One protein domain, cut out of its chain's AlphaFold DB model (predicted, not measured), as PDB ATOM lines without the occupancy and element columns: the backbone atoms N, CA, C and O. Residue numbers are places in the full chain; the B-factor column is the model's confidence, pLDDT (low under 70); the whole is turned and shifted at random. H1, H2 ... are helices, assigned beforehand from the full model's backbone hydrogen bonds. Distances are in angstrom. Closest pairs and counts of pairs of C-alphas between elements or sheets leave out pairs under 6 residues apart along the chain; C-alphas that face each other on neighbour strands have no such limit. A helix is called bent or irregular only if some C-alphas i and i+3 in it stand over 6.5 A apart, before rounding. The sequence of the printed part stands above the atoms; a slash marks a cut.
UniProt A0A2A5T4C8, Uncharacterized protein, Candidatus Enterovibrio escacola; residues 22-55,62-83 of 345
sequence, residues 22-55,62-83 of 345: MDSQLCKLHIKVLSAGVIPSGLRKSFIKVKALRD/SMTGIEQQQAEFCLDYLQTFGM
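This is residues 22 to 55 and 62 to 83 of the 345 residues of an uncharacterized protein of Candidatus Enterovibrio escacola (UniProt A0A2A5T4C8). Three helices stand at wide angles to one another: H1 meets the longest helix, H3, with its first residues, 22 to 26, while H2 crosses H3 nearly at right angles. H1 and H2 stay apart although they follow each other in the chain, and H3 is in contact with both. The printed part has 56 residues with three named helices, in the order H1, H2, H3, and no named strand; the class is all helix. It is compact, with a radius of gyration of the C-alphas of 10.9 A, yet elongated in outline, spanning 33 by 20 by 20 A.

H1, residues 22 to 36, touches H3, residues 65 to 81, with residues 22 to 26 alone, and H3 touches H1 with residues 73 to 77 alone. Their closest C-alphas, those of Leu 26 and Tyr 77, are 6.2 A apart. The two run the same way at a steep tilt of 68 degrees, only just short of about perpendicular. H2, residues 41 to 52, is apart from H1. H2 touches H3, and their closest C-alphas, those of Phe 47 and Cys 74, are 5.8 A apart. The lines of H2 and H3 are about perpendicular, at 78 degrees. In H1 and H3 every O i to N i+4 pair is within hydrogen-bond range; in H2, 6 of 8 are.

H1 begins at C-alpha 22, (104.184, 108.577, -26.189), and is 20.8 A long from first to last C-alpha. H2 measures 17.6 A and is irregular: C-alphas 42 and 45 are 7.4 A apart. H3 measures 24.3 A and ends at C-alpha 81, (97.397, 96.442, -26.154).

The two C-alphas farthest apart, those of Ser 35 and Ser 62, are 33.5 A apart. The link from H1 to H2 is tight. The link from H2 to H3 runs across the cut, where residues 56 to 61 are not printed and C-alphas 55 and 62 are 15.4 A apart. The mean pLDDT of the printed part is 81.7; residues 54 to 55, 62 and 83 are under 70.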
ATOM      1  N   MET A  22     104.529 109.917 -26.690       85.69
ATOM      2  CA  MET A  22     104.184 108.577 -26.189       85.69
ATOM      3  C   MET A  22     103.295 107.801 -27.178       85.69
ATOM      4  O   MET A  22     103.561 106.640 -27.480       85.69
ATOM      5  N   ASP A  23     102.297 108.469 -27.770       86.88
ATOM      6  CA  ASP A  23     101.417 107.885 -28.792       86.88
ATOM      7  C   ASP A  23     102.196 107.362 -30.013       86.88
ATOM      8  O   ASP A  23     101.865 106.303 -30.558       86.88
ATOM      9  N   SER A  24     103.227 108.096 -30.448       90.38
ATOM     10  CA  SER A  24     104.095 107.678 -31.549       90.38
ATOM     11  C   SER A  24     104.948 106.478 -31.142       90.38
ATOM     12  O   SER A  24     104.898 105.446 -31.817       90.38
ATOM     13  N   GLN A  25     105.617 106.549 -29.985       91.38
ATOM     14  CA  GLN A  25     106.468 105.466 -29.486       91.38
ATOM     15  C   GLN A  25     105.681 104.153 -29.347       91.38
ATOM     16  O   GLN A  25     106.129 103.098 -29.811       91.38
ATOM     17  N   LEU A  26     104.473 104.220 -28.777       92.25
ATOM     18  CA  LEU A  26     103.573 103.077 -28.628       92.25
ATOM     19  C   LEU A  26     103.128 102.526 -29.985       92.25
ATOM     20  O   LEU A  26     103.146 101.310 -30.187       92.25
ATOM     21  N   CYS A  27     102.771 103.393 -30.940       93.44
ATOM     22  CA  CYS A  27     102.380 102.973 -32.285       93.44
ATOM     23  C   CYS A  27     103.519 102.233 -33.003       93.44
ATOM     24  O   CYS A  27     103.310 101.136 -33.533       93.44
ATOM     25  N   LYS A  28     104.739 102.783 -32.961       93.31
ATOM     26  CA  LYS A  28     105.925 102.167 -33.569       93.31
ATOM     27  C   LYS A  28     106.298 100.850 -32.905       93.31
ATOM     28  O   LYS A  28     106.617  99.885 -33.606       93.31
ATOM     29  N   LEU A  29     106.267 100.786 -31.572       92.25
ATOM     30  CA  LEU A  29     106.519  99.543 -30.846       92.25
ATOM     31  C   LEU A  29     105.485  98.486 -31.226       92.25
ATOM     32  O   LEU A  29     105.862  97.359 -31.536       92.25
ATOM     33  N   HIS A  30     104.205  98.850 -31.276       91.19
ATOM     34  CA  HIS A  30     103.153  97.909 -31.626       91.19
ATOM     35  C   HIS A  30     103.335  97.348 -33.038       91.19
ATOM     36  O   HIS A  30     103.247  96.141 -33.231       91.19
ATOM     37  N   ILE A  31     103.722  98.172 -34.016       90.69
ATOM     38  CA  ILE A  31     104.054  97.691 -35.370       90.69
ATOM     39  C   ILE A  31     105.248  96.732 -35.355       90.69
ATOM     40  O   ILE A  31     105.223  95.724 -36.065       90.69
ATOM     41  N   LYS A  32     106.279  96.999 -34.540       89.00
ATOM     42  CA  LYS A  32     107.409  96.069 -34.362       89.00
ATOM     43  C   LYS A  32     106.941  94.739 -33.776       89.00
ATOM     44  O   LYS A  32     107.340  93.698 -34.288       89.00
ATOM     45  N   VAL A  33     106.070  94.766 -32.768       86.44
ATOM     46  CA  VAL A  33     105.504  93.558 -32.149       86.44
ATOM     47  C   VAL A  33     104.628  92.791 -33.139       86.44
ATOM     48  O   VAL A  33     104.847  91.600 -33.322       86.44
ATOM     49  N   LEU A  34     103.725  93.459 -33.862       82.62
ATOM     50  CA  LEU A  34     102.909  92.859 -34.925       82.62
ATOM     51  C   LEU A  34     103.773  92.251 -36.044       82.62
ATOM     52  O   LEU A  34     103.436  91.211 -36.607       82.62
ATOM     53  N   SER A  35     104.907  92.881 -36.362       81.50
ATOM     54  CA  SER A  35     105.835  92.408 -37.393       81.50
ATOM     55  C   SER A  35     106.680  91.221 -36.926       81.50
ATOM     56  O   SER A  35     106.918  90.293 -37.702       81.50
ATOM     57  N   ALA A  36     107.163  91.241 -35.687       78.94
ATOM     58  CA  ALA A  36     108.050  90.216 -35.144       78.94
ATOM     59  C   ALA A  36     107.297  89.040 -34.501       78.94
ATOM     60  O   ALA A  36     107.866  87.961 -34.380       78.94
ATOM     61  N   GLY A  37     106.046  89.245 -34.083       75.19
ATOM     62  CA  GLY A  37     105.288  88.309 -33.247       75.19
ATOM     63  C   GLY A  37     105.791  88.229 -31.801       75.19
ATOM     64  O   GLY A  37     105.340  87.374 -31.051       75.19
ATOM     65  N   VAL A  38     106.743  89.083 -31.406       77.75
ATOM     66  CA  VAL A  38     107.392  89.082 -30.086       77.75
ATOM     67  C   VAL A  38     107.805  90.494 -29.672       77.75
ATOM     68  O   VAL A  38     108.074  91.346 -30.522       77.75
ATOM     69  N   ILE A  39     107.939  90.729 -28.361       82.75
ATOM     70  CA  ILE A  39     108.567  91.953 -27.846       82.75
ATOM     71  C   ILE A  39     110.033  92.021 -28.324       82.75
ATOM     72  O   ILE A  39     110.766  91.025 -28.179       82.75
ATOM     73  N   PRO A  40     110.488  93.177 -28.857       83.50
ATOM     74  CA  PRO A  40     111.888  93.403 -29.212       83.50
ATOM     75  C   PRO A  40     112.837  93.080 -28.055       83.50
ATOM     76  O   PRO A  40     112.578  93.453 -26.911       83.50
ATOM     77  N   SER A  41     113.954  92.408 -28.348       80.94
ATOM     78  CA  SER A  41     114.909  91.909 -27.342       80.94
ATOM     79  C   SER A  41     115.349  92.973 -26.333       80.94
ATOM     80  O   SER A  41     115.379  92.688 -25.138       80.94
ATOM     81  N   GLY A  42     115.592  94.204 -26.795       82.50
ATOM     82  CA  GLY A  42     116.002  95.332 -25.955       82.50
ATOM     83  C   GLY A  42     114.995  95.742 -24.874       82.50
ATOM     84  O   GLY A  42     115.399  96.332 -23.882       82.50
ATOM     85  N   LEU A  43     113.711  95.398 -25.018       82.94
ATOM     86  CA  LEU A  43     112.663  95.735 -24.045       82.94
ATOM     87  C   LEU A  43     112.196  94.529 -23.218       82.94
ATOM     88  O   LEU A  43     111.477  94.702 -22.237       82.94
ATOM     89  N   ARG A  44     112.605  93.299 -23.565       80.69
ATOM     90  CA  ARG A  44     112.091  92.073 -22.922       80.69
ATOM     91  C   ARG A  44     112.281  92.061 -21.408       80.69
ATOM     92  O   ARG A  44     111.349  91.712 -20.692       80.69
ATOM     93  N   LYS A  45     113.463  92.455 -20.920       80.25
ATOM     94  CA  LYS A  45     113.749  92.507 -19.475       80.25
ATOM     95  C   LYS A  45     112.818  93.488 -18.758       80.25
ATOM     96  O   LYS A  45     112.242  93.131 -17.735       80.25
ATOM     97  N   SER A  46     112.621  94.675 -19.330       82.62
ATOM     98  CA  SER A  46     111.742  95.712 -18.782       82.62
ATOM     99  C   SER A  46     110.280  95.258 -18.763       82.62
ATOM    100  O   SER A  46     109.620  95.405 -17.743       82.62
ATOM    101  N   PHE A  47     109.802  94.596 -19.823       80.62
ATOM    102  CA  PHE A  47     108.461  94.001 -19.858       80.62
ATOM    103  C   PHE A  47     108.261  92.899 -18.809       80.62
ATOM    104  O   PHE A  47     107.213  92.862 -18.170       80.62
ATOM    105  N   ILE A  48     109.244  92.012 -18.606       78.81
ATOM    106  CA  ILE A  48     109.178  90.964 -17.570       78.81
ATOM    107  C   ILE A  48     109.130  91.597 -16.176       78.81
ATOM    108  O   ILE A  48     108.283  91.224 -15.366       78.81
ATOM    109  N   LYS A  49     110.001  92.582 -15.919       78.06
ATOM    110  CA  LYS A  49     110.055  93.325 -14.652       78.06
ATOM    111  C   LYS A  49     108.716  94.009 -14.378       78.06
ATOM    112  O   LYS A  49     108.106  93.763 -13.351       78.06
ATOM    113  N   VAL A  50     108.196  94.763 -15.341       79.25
ATOM    114  CA  VAL A  50     106.890  95.432 -15.245       79.25
ATOM    115  C   VAL A  50     105.731  94.451 -15.054       79.25
ATOM    116  O   VAL A  50     104.833  94.721 -14.262       79.25
ATOM    117  N   LYS A  51     105.740  93.300 -15.739       74.38
ATOM    118  CA  LYS A  51     104.713  92.262 -15.568       74.38
ATOM    119  C   LYS A  51     104.706  91.706 -14.143       74.38
ATOM    120  O   LYS A  51     103.630  91.479 -13.606       74.38
ATOM    121  N   ALA A  52     105.879  91.504 -13.543       73.50
ATOM    122  CA  ALA A  52     105.993  91.061 -12.153       73.50
ATOM    123  C   ALA A  52     105.525  92.134 -11.153       73.50
ATOM    124  O   ALA A  52     105.059  91.803 -10.072       73.50
ATOM    125  N   LEU A  53     105.612  93.410 -11.537       71.94
ATOM    126  CA  LEU A  53     105.239  94.565 -10.720       71.94
ATOM    127  C   LEU A  53     103.790  95.033 -10.929       71.94
ATOM    128  O   LEU A  53     103.413  96.076 -10.395       71.94
ATOM    129  N   ARG A  54     102.977  94.304 -11.711       62.59
ATOM    130  CA  ARG A  54     101.654  94.757 -12.188       62.59
ATOM    131  C   ARG A  54     100.684  95.147 -11.060       62.59
ATOM    132  O   ARG A  54      99.787  95.944 -11.320       62.59
ATOM    133  N   ASP A  55     100.937  94.680  -9.836       56.53
ATOM    134  CA  ASP A  55     100.121  94.947  -8.646       56.53
ATOM    135  C   ASP A  55     100.796  95.847  -7.583       56.53
ATOM    136  O   ASP A  55     100.148  96.206  -6.604       56.53
ATOM    137  N   SER A  62     111.760 103.282  -6.805       67.44
ATOM    138  CA  SER A  62     113.130 102.905  -6.426       67.44
ATOM    139  C   SER A  62     114.049 102.643  -7.627       67.44
ATOM    140  O   SER A  62     115.221 102.317  -7.441       67.44
ATOM    141  N   MET A  63     113.536 102.766  -8.856       75.19
ATOM    142  CA  MET A  63     114.284 102.531 -10.094       75.19
ATOM    143  C   MET A  63     115.054 103.784 -10.527       75.19
ATOM    144  O   MET A  63     114.693 104.912 -10.190       75.19
ATOM    145  N   THR A  64     116.123 103.599 -11.304       78.56
ATOM    146  CA  THR A  64     116.828 104.738 -11.915       78.56
ATOM    147  C   THR A  64     115.916 105.460 -12.916       78.56
ATOM    148  O   THR A  64     115.019 104.848 -13.493       78.56
ATOM    149  N   GLY A  65     116.149 106.751 -13.186       79.19
ATOM    150  CA  GLY A  65     115.261 107.540 -14.057       79.19
ATOM    151  C   GLY A  65     115.052 106.949 -15.463       79.19
ATOM    152  O   GLY A  65     113.950 107.009 -15.999       79.19
ATOM    153  N   ILE A  66     116.077 106.311 -16.042       80.44
ATOM    154  CA  ILE A  66     115.979 105.636 -17.351       80.44
ATOM    155  C   ILE A  66     115.141 104.358 -17.248       80.44
ATOM    156  O   ILE A  66     114.292 104.090 -18.100       80.44
ATOM    157  N   GLU A  67     115.370 103.560 -16.207       78.50
ATOM    158  CA  GLU A  67     114.603 102.340 -15.979       78.50
ATOM    159  C   GLU A  67     113.131 102.644 -15.696       78.50
ATOM    160  O   GLU A  67     112.264 101.920 -16.180       78.50
ATOM    161  N   GLN A  68     112.847 103.719 -14.957       79.62
ATOM    162  CA  GLN A  68     111.490 104.172 -14.686       79.62
ATOM    163  C   GLN A  68     110.775 104.572 -15.984       79.62
ATOM    164  O   GLN A  68     109.685 104.075 -16.244       79.62
ATOM    165  N   GLN A  69     111.405 105.378 -16.846       82.19
ATOM    166  CA  GLN A  69     110.827 105.757 -18.143       82.19
ATOM    167  C   GLN A  69     110.538 104.541 -19.031       82.19
ATOM    168  O   GLN A  69     109.474 104.445 -19.644       82.19
ATOM    169  N   GLN A  70     111.463 103.578 -19.091       83.31
ATOM    170  CA  GLN A  70     111.233 102.335 -19.830       83.31
ATOM    171  C   GLN A  70     110.115 101.494 -19.212       83.31
ATOM    172  O   GLN A  70     109.354 100.865 -19.949       83.31
ATOM    173  N   ALA A  71     110.019 101.456 -17.884       82.06
ATOM    174  CA  ALA A  71     108.974 100.728 -17.181       82.06
ATOM    175  C   ALA A  71     107.593 101.355 -17.418       82.06
ATOM    176  O   ALA A  71     106.664 100.628 -17.758       82.06
ATOM    177  N   GLU A  72     107.474 102.682 -17.328       84.00
ATOM    178  CA  GLU A  72     106.260 103.442 -17.662       84.00
ATOM    179  C   GLU A  72     105.836 103.195 -19.114       84.00
ATOM    180  O   GLU A  72     104.692 102.832 -19.374       84.00
ATOM    181  N   PHE A  73     106.779 103.257 -20.057       87.75
ATOM    182  CA  PHE A  73     106.510 102.942 -21.460       87.75
ATOM    183  C   PHE A  73     105.991 101.509 -21.666       87.75
ATOM    184  O   PHE A  73     105.036 101.277 -22.413       87.75
ATOM    185  N   CYS A  74     106.603 100.526 -20.997       87.12
ATOM    186  CA  CYS A  74     106.143  99.139 -21.054       87.12
ATOM    187  C   CYS A  74     104.755  98.988 -20.413       87.12
ATOM    188  O   CYS A  74     103.909  98.297 -20.973       87.12
ATOM    189  N   LEU A  75     104.501  99.641 -19.273       85.25
ATOM    190  CA  LEU A  75     103.199  99.651 -18.601       85.25
ATOM    191  C   LEU A  75     102.104 100.197 -19.517       85.25
ATOM    192  O   LEU A  75     101.092  99.522 -19.701       85.25
ATOM    193  N   ASP A  76     102.327 101.356 -20.133       87.19
ATOM    194  CA  ASP A  76     101.376 101.987 -21.052       87.19
ATOM    195  C   ASP A  76     101.073 101.078 -22.247       87.19
ATOM    196  O   ASP A  76      99.912 100.908 -22.639       87.19
ATOM    197  N   TYR A  77     102.099 100.418 -22.794       89.06
ATOM    198  CA  TYR A  77     101.916  99.430 -23.855       89.06
ATOM    199  C   TYR A  77     101.037  98.260 -23.398       89.06
ATOM    200  O   TYR A  77     100.108  97.874 -24.111       89.06
ATOM    201  N   LEU A  78     101.297  97.704 -22.210       83.75
ATOM    202  CA  LEU A  78     100.524  96.585 -21.664       83.75
ATOM    203  C   LEU A  78      99.088  96.958 -21.321       83.75
ATOM    204  O   LEU A  78      98.197  96.127 -21.479       83.75
ATOM    205  N   GLN A  79      98.856  98.178 -20.850       84.06
ATOM    206  CA  GLN A  79      97.510  98.679 -20.593       84.06
ATOM    207  C   GLN A  79      96.739  98.891 -21.897       84.06
ATOM    208  O   GLN A  79      95.552  98.583 -21.954       84.06
ATOM    209  N   THR A  80      97.413  99.374 -22.943       85.50
ATOM    210  CA  THR A  80      96.773  99.707 -24.223       85.50
ATOM    211  C   THR A  80      96.496  98.474 -25.083       85.50
ATOM    212  O   THR A  80      95.413  98.349 -25.644       85.50
ATOM    213  N   PHE A  81      97.466  97.567 -25.211       84.00
ATOM    214  CA  PHE A  81      97.397  96.442 -26.154       84.00
ATOM    215  C   PHE A  81      97.301  95.073 -25.473       84.00
ATOM    216  O   PHE A  81      97.104  94.062 -26.146       84.00
ATOM    217  N   GLY A  82      97.431  95.030 -24.145       76.88
ATOM    218  CA  GLY A  82      97.465  93.792 -23.379       76.88
ATOM    219  C   GLY A  82      98.788  93.029 -23.497       76.88
ATOM    220  O   GLY A  82      99.622  93.258 -24.373       76.88
ATOM    221  N   MET A  83      98.952  92.056 -22.600       62.91
ATOM    222  CA  MET A  83      99.772  90.879 -22.865       62.91
ATOM    223  C   MET A  83      98.852  89.878 -23.557       62.91
ATOM    224  O   MET A  83      98.230  89.060 -22.885       62.91
TER     225      MET A  83